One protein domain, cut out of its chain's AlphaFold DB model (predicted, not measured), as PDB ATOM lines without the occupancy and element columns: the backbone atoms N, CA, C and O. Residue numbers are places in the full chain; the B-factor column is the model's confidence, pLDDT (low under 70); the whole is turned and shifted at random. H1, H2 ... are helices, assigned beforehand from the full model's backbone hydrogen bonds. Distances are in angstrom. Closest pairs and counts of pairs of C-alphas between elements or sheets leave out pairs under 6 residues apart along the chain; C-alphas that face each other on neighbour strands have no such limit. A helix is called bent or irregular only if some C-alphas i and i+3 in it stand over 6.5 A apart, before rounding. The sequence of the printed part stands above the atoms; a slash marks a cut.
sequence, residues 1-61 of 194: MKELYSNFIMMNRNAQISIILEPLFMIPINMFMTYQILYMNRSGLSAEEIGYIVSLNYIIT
ATOM      1  N   MET A   1     245.236 296.924 258.957       68.31
ATOM      2  CA  MET A   1     245.278 296.813 257.475       68.31
ATOM      3  C   MET A   1     244.833 298.091 256.765       68.31
ATOM      4  O   MET A   1     245.643 298.647 256.042       68.31
ATOM      5  N   LYS A   2     243.608 298.604 256.979       77.00
ATOM      6  CA  LYS A   2     243.130 299.841 256.312       77.00
ATOM      7  C   LYS A   2     243.985 301.083 256.610       77.00
ATOM      8  O   LYS A   2     244.282 301.855 255.709       77.00
ATOM      9  N   GLU A   3     244.421 301.229 257.856       81.75
ATOM     10  CA  GLU A   3     245.274 302.335 258.310       81.75
ATOM     11  C   GLU A   3     246.671 302.309 257.664       81.75
ATOM     12  O   GLU A   3     247.160 303.325 257.182       81.75
ATOM     13  N   LEU A   4     247.264 301.117 257.538       78.06
ATOM     14  CA  LEU A   4     248.573 300.910 256.905       78.06
ATOM     15  C   LEU A   4     248.548 301.269 255.409       78.06
ATOM     16  O   LEU A   4     249.463 301.903 254.895       78.06
ATOM     17  N   TYR A   5     247.461 300.903 254.730       82.31
ATOM     18  CA  TYR A   5     247.237 301.224 253.323       82.31
ATOM     19  C   TYR A   5     247.029 302.728 253.091       82.31
ATOM     20  O   TYR A   5     247.610 303.295 252.166       82.31
ATOM     21  N   SER A   6     246.254 303.389 253.958       84.38
ATOM     22  CA  SER A   6     246.065 304.845 253.914       84.38
ATOM     23  C   SER A   6     247.391 305.586 254.092       84.38
ATOM     24  O   SER A   6     247.712 306.485 253.314       84.38
ATOM     25  N   ASN A   7     248.194 305.162 255.069       83.12
ATOM     26  CA  ASN A   7     249.499 305.755 255.342       83.12
ATOM     27  C   ASN A   7     250.478 305.543 254.178       83.12
ATOM     28  O   ASN A   7     251.198 306.469 253.821       83.12
ATOM     29  N   PHE A   8     250.460 304.375 253.529       84.62
ATOM     30  CA  PHE A   8     251.299 304.100 252.361       84.62
ATOM     31  C   PHE A   8     250.976 305.016 251.171       84.62
ATOM     32  O   PHE A   8     251.883 305.546 250.529       84.62
ATOM     33  N   ILE A   9     249.691 305.258 250.889       83.44
ATOM     34  CA  ILE A   9     249.269 306.141 249.788       83.44
ATOM     35  C   ILE A   9     249.629 307.605 250.064       83.44
ATOM     36  O   ILE A   9     249.956 308.334 249.130       83.44
ATOM     37  N   MET A  10     249.607 308.022 251.332       88.06
ATOM     38  CA  MET A  10     250.002 309.373 251.745       88.06
ATOM     39  C   MET A  10     251.509 309.647 251.602       88.06
ATOM     40  O   MET A  10     251.917 310.808 251.619       88.06
ATOM     41  N   MET A  11     252.349 308.618 251.449       87.38
ATOM     42  CA  MET A  11     253.793 308.786 251.268       87.38
ATOM     43  C   MET A  11     254.152 309.320 249.873       87.38
ATOM     44  O   MET A  11     253.460 309.091 248.883       87.38
ATOM     45  N   ASN A  12     255.295 310.006 249.782       91.44
ATOM     46  CA  ASN A  12     255.851 310.472 248.511       91.44
ATOM     47  C   ASN A  12     256.060 309.290 247.539       91.44
ATOM     48  O   ASN A  12     256.526 308.220 247.940       91.44
ATOM     49  N   ARG A  13     255.772 309.504 246.249       85.25
ATOM     50  CA  ARG A  13     255.920 308.518 245.165       85.25
ATOM     51  C   ARG A  13     257.288 307.826 245.156       85.25
ATOM     52  O   ARG A  13     257.351 306.621 244.937       85.25
ATOM     53  N   ASN A  14     258.366 308.556 245.447       88.94
ATOM     54  CA  ASN A  14     259.714 307.982 245.510       88.94
ATOM     55  C   ASN A  14     259.861 306.974 246.665       88.94
ATOM     56  O   ASN A  14     260.486 305.930 246.497       88.94
ATOM     57  N   ALA A  15     259.239 307.244 247.817       86.19
ATOM     58  CA  ALA A  15     259.264 306.347 248.972       86.19
ATOM     59  C   ALA A  15     258.398 305.095 248.743       86.19
ATOM     60  O   ALA A  15     258.801 303.994 249.107       86.19
ATOM     61  N   GLN A  16     257.254 305.238 248.065       86.88
ATOM     62  CA  GLN A  16     256.417 304.101 247.660       86.88
ATOM     63  C   GLN A  16     257.171 303.141 246.734       86.88
ATOM     64  O   GLN A  16     257.116 301.928 246.926       86.88
ATOM     65  N   ILE A  17     257.898 303.682 245.750       89.56
ATOM     66  CA  ILE A  17     258.719 302.884 244.830       89.56
ATOM     67  C   ILE A  17     259.832 302.157 245.597       89.56
ATOM     68  O   ILE A  17     260.043 300.973 245.358       89.56
ATOM     69  N   SER A  18     260.491 302.830 246.546       87.94
ATOM     70  CA  SER A  18     261.529 302.215 247.386       87.94
ATOM     71  C   SER A  18     261.000 301.002 248.155       87.94
ATOM     72  O   SER A  18     261.593 299.933 248.074       87.94
ATOM     73  N   ILE A  19     259.855 301.133 248.831       88.69
ATOM     74  CA  ILE A  19     259.257 300.048 249.629       88.69
ATOM     75  C   ILE A  19     258.808 298.877 248.742       88.69
ATOM     76  O   ILE A  19     258.969 297.718 249.111       88.69
ATOM     77  N   ILE A  20     258.260 299.150 247.552       89.94
ATOM     78  CA  ILE A  20     257.862 298.090 246.607       89.94
ATOM     79  C   ILE A  20     259.088 297.337 246.070       89.94
ATOM     80  O   ILE A  20     259.004 296.138 245.807       89.94
ATOM     81  N   LEU A  21     260.219 298.028 245.902       91.06
ATOM     82  CA  LEU A  21     261.459 297.440 245.397       91.06
ATOM     83  C   LEU A  21     262.324 296.791 246.489       91.06
ATOM     84  O   LEU A  21     263.157 295.956 246.150       91.06
ATOM     85  N   GLU A  22     262.125 297.103 247.772       88.25
ATOM     86  CA  GLU A  22     262.882 296.516 248.893       88.25
ATOM     87  C   GLU A  22     262.969 294.975 248.853       88.25
ATOM     88  O   GLU A  22     264.085 294.449 248.940       88.25
ATOM     89  N   PRO A  23     261.869 294.220 248.641       91.44
ATOM     90  CA  PRO A  23     261.919 292.759 248.569       91.44
ATOM     91  C   PRO A  23     262.823 292.227 247.454       91.44
ATOM     92  O   PRO A  23     263.461 291.188 247.627       91.44
ATOM     93  N   LEU A  24     262.918 292.943 246.328       91.38
ATOM     94  CA  LEU A  24     263.744 292.543 245.187       91.38
ATOM     95  C   LEU A  24     265.235 292.519 245.546       91.38
ATOM     96  O   LEU A  24     265.983 291.728 244.976       91.38
ATOM     97  N   PHE A  25     265.659 293.342 246.508       87.00
ATOM     98  CA  PHE A  25     267.030 293.360 247.017       87.00
ATOM     99  C   PHE A  25     267.196 292.473 248.254       87.00
ATOM    100  O   PHE A  25     268.153 291.704 248.335       87.00
ATOM    101  N   MET A  26     266.260 292.529 249.206       87.88
ATOM    102  CA  MET A  26     266.355 291.764 250.454       87.88
ATOM    103  C   MET A  26     266.305 290.252 250.234       87.88
ATOM    104  O   MET A  26     267.035 289.533 250.915       87.88
ATOM    105  N   ILE A  27     265.480 289.751 249.308       90.31
ATOM    106  CA  ILE A  27     265.354 288.304 249.083       90.31
ATOM    107  C   ILE A  27     266.686 287.709 248.584       90.31
ATOM    108  O   ILE A  27     267.203 286.809 249.251       90.31
ATOM    109  N   PRO A  28     267.316 288.217 247.502       89.50
ATOM    110  CA  PRO A  28     268.623 287.723 247.068       89.50
ATOM    111  C   PRO A  28     269.727 287.889 248.114       89.50
ATOM    112  O   PRO A  28     270.544 286.984 248.276       89.50
ATOM    113  N   ILE A  29     269.749 289.014 248.844       87.31
ATOM    114  CA  ILE A  29     270.751 289.265 249.890       87.31
ATOM    115  C   ILE A  29     270.651 288.212 250.998       87.31
ATOM    116  O   ILE A  29     271.665 287.622 251.364       87.31
ATOM    117  N   ASN A  30     269.444 287.928 251.497       86.50
ATOM    118  CA  ASN A  30     269.260 286.926 252.547       86.50
ATOM    119  C   ASN A  30     269.622 285.520 252.056       86.50
ATOM    120  O   ASN A  30     270.322 284.799 252.761       86.50
ATOM    121  N   MET A  31     269.241 285.155 250.825       85.31
ATOM    122  CA  MET A  31     269.656 283.876 250.236       85.31
ATOM    123  C   MET A  31     271.182 283.765 250.162       85.31
ATOM    124  O   MET A  31     271.749 282.756 250.578       85.31
ATOM    125  N   PHE A  32     271.868 284.802 249.682       86.12
ATOM    126  CA  PHE A  32     273.326 284.787 249.626       86.12
ATOM    127  C   PHE A  32     273.951 284.630 251.018       86.12
ATOM    128  O   PHE A  32     274.819 283.780 251.188       86.12
ATOM    129  N   MET A  33     273.481 285.384 252.014       81.62
ATOM    130  CA  MET A  33     273.999 285.326 253.385       81.62
ATOM    131  C   MET A  33     273.801 283.942 254.022       81.62
ATOM    132  O   MET A  33     274.736 283.395 254.601       81.62
ATOM    133  N   THR A  34     272.623 283.324 253.865       83.50
ATOM    134  CA  THR A  34     272.338 281.987 254.417       83.50
ATOM    135  C   THR A  34     273.182 280.890 253.760       83.50
ATOM    136  O   THR A  34     273.628 279.964 254.435       83.50
ATOM    137  N   TYR A  35     273.437 280.989 252.452       86.19
ATOM    138  CA  TYR A  35     274.192 279.985 251.692       86.19
ATOM    139  C   TYR A  35     275.680 280.329 251.515       86.19
ATOM    140  O   TYR A  35     276.406 279.571 250.871       86.19
ATOM    141  N   GLN A  36     276.165 281.431 252.092       86.38
ATOM    142  CA  GLN A  36     277.524 281.946 251.889       86.38
ATOM    143  C   GLN A  36     278.602 280.884 252.153       86.38
ATOM    144  O   GLN A  36     279.506 280.697 251.341       86.38
ATOM    145  N   ILE A  37     278.463 280.123 253.243       88.50
ATOM    146  CA  ILE A  37     279.386 279.039 253.617       88.50
ATOM    147  C   ILE A  37     279.414 277.930 252.550       88.50
ATOM    148  O   ILE A  37     280.476 277.400 252.225       88.50
ATOM    149  N   LEU A  38     278.259 277.593 251.967       88.06
ATOM    150  CA  LEU A  38     278.149 276.570 250.922       88.06
ATOM    151  C   LEU A  38     278.781 277.032 249.605       88.06
ATOM    152  O   LEU A  38     279.401 276.222 248.914       88.06
ATOM    153  N   TYR A  39     278.680 278.323 249.278       87.62
ATOM    154  CA  TYR A  39     279.400 278.899 248.142       87.62
ATOM    155  C   TYR A  39     280.914 278.848 248.347       87.62
ATOM    156  O   TYR A  39     281.620 278.395 247.453       87.62
ATOM    157  N   MET A  40     281.408 279.226 249.530       88.56
ATOM    158  CA  MET A  40     282.841 279.181 249.845       88.56
ATOM    159  C   MET A  40     283.402 277.754 249.762       88.56
ATOM    160  O   MET A  40     284.453 277.544 249.159       88.56
ATOM    161  N   ASN A  41     282.663 276.764 250.270       93.12
ATOM    162  CA  ASN A  41     283.024 275.348 250.146       93.12
ATOM    163  C   ASN A  41     283.073 274.905 248.670       93.12
ATOM    164  O   ASN A  41     284.063 274.334 248.219       93.12
ATOM    165  N   ARG A  42     282.058 275.257 247.866       90.94
ATOM    166  CA  ARG A  42     282.062 274.959 246.421       90.94
ATOM    167  C   ARG A  42     283.172 275.665 245.643       90.94
ATOM    168  O   ARG A  42     283.585 275.150 244.609       90.94
ATOM    169  N   SER A  43     283.660 276.807 246.118       89.31
ATOM    170  CA  SER A  43     284.825 277.497 245.551       89.31
ATOM    171  C   SER A  43     286.158 276.803 245.855       89.31
ATOM    172  O   SER A  43     287.195 277.283 245.407       89.31
ATOM    173  N   GLY A  44     286.141 275.673 246.570       92.00
ATOM    174  CA  GLY A  44     287.319 274.854 246.857       92.00
ATOM    175  C   GLY A  44     287.992 275.165 248.192       92.00
ATOM    176  O   GLY A  44     289.039 274.587 248.466       92.00
ATOM    177  N   LEU A  45     287.414 276.043 249.021       92.75
ATOM    178  CA  LEU A  45     287.934 276.318 250.361       92.75
ATOM    179  C   LEU A  45     287.631 275.146 251.298       92.75
ATOM    180  O   LEU A  45     286.500 274.655 251.374       92.75
ATOM    181  N   SER A  46     288.637 274.738 252.061       93.75
ATOM    182  CA  SER A  46     288.490 273.772 253.145       93.75
ATOM    183  C   SER A  46     287.668 274.349 254.304       93.75
ATOM    184  O   SER A  46     287.548 275.563 254.482       93.75
ATOM    185  N   ALA A  47     287.113 273.472 255.145       88.88
ATOM    186  CA  ALA A  47     286.351 273.891 256.322       88.88
ATOM    187  C   ALA A  47     287.173 274.783 257.277       88.88
ATOM    188  O   ALA A  47     286.621 275.695 257.892       88.88
ATOM    189  N   GLU A  48     288.486 274.552 257.364       90.06
ATOM    190  CA  GLU A  48     289.403 275.351 258.181       90.06
ATOM    191  C   GLU A  48     289.578 276.768 257.622       90.06
ATOM    192  O   GLU A  48     289.418 277.745 258.353       90.06
ATOM    193  N   GLU A  49     289.823 276.900 256.315       90.56
ATOM    194  CA  GLU A  49     289.968 278.203 255.650       90.56
ATOM    195  C   GLU A  49     288.692 279.042 255.756       90.56
ATOM    196  O   GLU A  49     288.747 280.238 256.053       90.56
ATOM    197  N   ILE A  50     287.530 278.406 255.586       89.06
ATOM    198  CA  ILE A  50     286.232 279.055 255.790       89.06
ATOM    199  C   ILE A  50     286.104 279.528 257.241       89.06
ATOM    200  O   ILE A  50     285.710 280.670 257.482       89.06
ATOM    201  N   GLY A  51     286.479 278.681 258.203       85.12
ATOM    202  CA  GLY A  51     286.485 279.024 259.623       85.12
ATOM    203  C   GLY A  51     287.320 280.269 259.927       85.12
ATOM    204  O   GLY A  51     286.850 281.159 260.643       85.12
ATOM    205  N   TYR A  52     288.514 280.386 259.337       88.44
ATOM    206  CA  TYR A  52     289.361 281.569 259.493       88.44
ATOM    207  C   TYR A  52     288.725 282.826 258.904       88.44
ATOM    208  O   TYR A  52     288.671 283.851 259.584       88.44
ATOM    209  N   ILE A  53     288.202 282.759 257.677       87.88
ATOM    210  CA  ILE A  53     287.600 283.924 257.013       87.88
ATOM    211  C   ILE A  53     286.380 284.423 257.793       87.88
ATOM    212  O   ILE A  53     286.256 285.624 258.043       87.88
ATOM    213  N   VAL A  54     285.500 283.511 258.213       87.44
ATOM    214  CA  VAL A  54     284.295 283.851 258.982       87.44
ATOM    215  C   VAL A  54     284.674 284.475 260.325       87.44
ATOM    216  O   VAL A  54     284.131 285.516 260.690       87.44
ATOM    217  N   SER A  55     285.649 283.898 261.031       84.69
ATOM    218  CA  SER A  55     286.110 284.418 262.325       84.69
ATOM    219  C   SER A  55     286.761 285.797 262.199       84.69
ATOM    220  O   SER A  55     286.526 286.679 263.025       84.69
ATOM    221  N   LEU A  56     287.555 286.014 261.148       87.38
ATOM    222  CA  LEU A  56     288.213 287.293 260.902       87.38
ATOM    223  C   LEU A  56     287.193 288.383 260.565       87.38
ATOM    224  O   LEU A  56     287.228 289.467 261.146       87.38
ATOM    225  N   ASN A  57     286.243 288.075 259.678       86.44
ATOM    226  CA  ASN A  57     285.147 288.978 259.342       86.44
ATOM    227  C   ASN A  57     284.331 289.336 260.595       86.44
ATOM    228  O   ASN A  57     284.062 290.508 260.858       86.44
ATOM    229  N   TYR A  58     284.027 288.337 261.421       85.06
ATOM    230  CA  TYR A  58     283.296 288.520 262.666       85.06
ATOM    231  C   TYR A  58     283.980 289.507 263.627       85.06
ATOM    232  O   TYR A  58     283.324 290.393 264.182       85.06
ATOM    233  N   ILE A  59     285.301 289.395 263.799       86.38
ATOM    234  CA  ILE A  59     286.078 290.297 264.660       86.38
ATOM    235  C   ILE A  59     286.108 291.724 264.095       86.38
ATOM    236  O   ILE A  59     285.965 292.681 264.855       86.38
ATOM    237  N   ILE A  60     286.277 291.872 262.777       86.81
ATOM    238  CA  ILE A  60     286.375 293.181 262.110       86.81
ATOM    239  C   ILE A  60     285.034 293.923 262.137       86.81
ATOM    240  O   ILE A  60     285.001 295.132 262.367       86.81
ATOM    241  N   THR A  61     283.930 293.205 261.939       86.12
ATOM    242  CA  THR A  61     282.580 293.783 261.901       86.12
ATOM    243  C   THR A  61     282.138 294.292 263.277       86.12
ATOM    244  O   THR A  61     281.452 295.310 263.384       86.12
TER     245      THR A  61
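AT A GLANCE: This is residues 1 to 61 of the 194 residues of an uncharacterized protein of Thermoanaerobacter thermocopriae (UniProt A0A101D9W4). One long helix, H2, makes the length of this domain; the short helix H1 stands crosswise at its first end, and at its other end H3 folds back in an open V. The V is loosely made: H2 and H3 meet only near the turn between them, and the far part of H3, residues 55 to 61, sticks out free. The 61 printed residues hold three named helices, in the order H1, H2, H3, and no named strand; the class is all helix. The whole is extended, with a radius of gyration of the C-alphas of 19.1 A and spans of 53 by 24 by 21 A.

IN THESE COORDINATES: Find C-alpha 2 at (243.130, 299.841, 256.312); from there H1 runs through residues 2 to 10, 12.6 A long. Go on to C-alpha 13 at (255.920, 308.518, 245.165), where H2 begins; it takes residues 13 to 42 and measures 42.6 A. Look near residue 35 for its kink of 57 degrees; H2 is irregular there, with C-alphas 34 and 37 7.7 A apart. H3, residues 47 to 61, covers 21.0 A and ends at C-alpha 61, (282.580, 293.783, 261.901).

HOW THE PARTS SIT: H1 and H2 are close but not clearly touching: their closest C-alphas, those of Phe 8 and Gln 16, are 6.9 A apart. Their lines are about perpendicular, at 76 degrees. Further on, H2 touches H3 with residues 37 to 41 alone, and H3 touches H2 with residues 47 to 50 alone; the closest C-alphas, of Met 40 and Ile 50, are 6.8 A apart. These two form a helical hairpin, running opposite ways at a tilt of 38 degrees, only just steep. H1 and H3 are apart. In H1 and H3 every O i to N i+4 pair is within hydrogen-bond range; in H2 20 of 26 are.

THE WHOLE: The two C-alphas farthest apart, those of Ser 6 and Glu 48, are 52.6 A from each other. The printed part has no cut, and both links are tight. The mean pLDDT of the printed part is 87.0, and residue 1, the chain's first, is the one printed residue under 70.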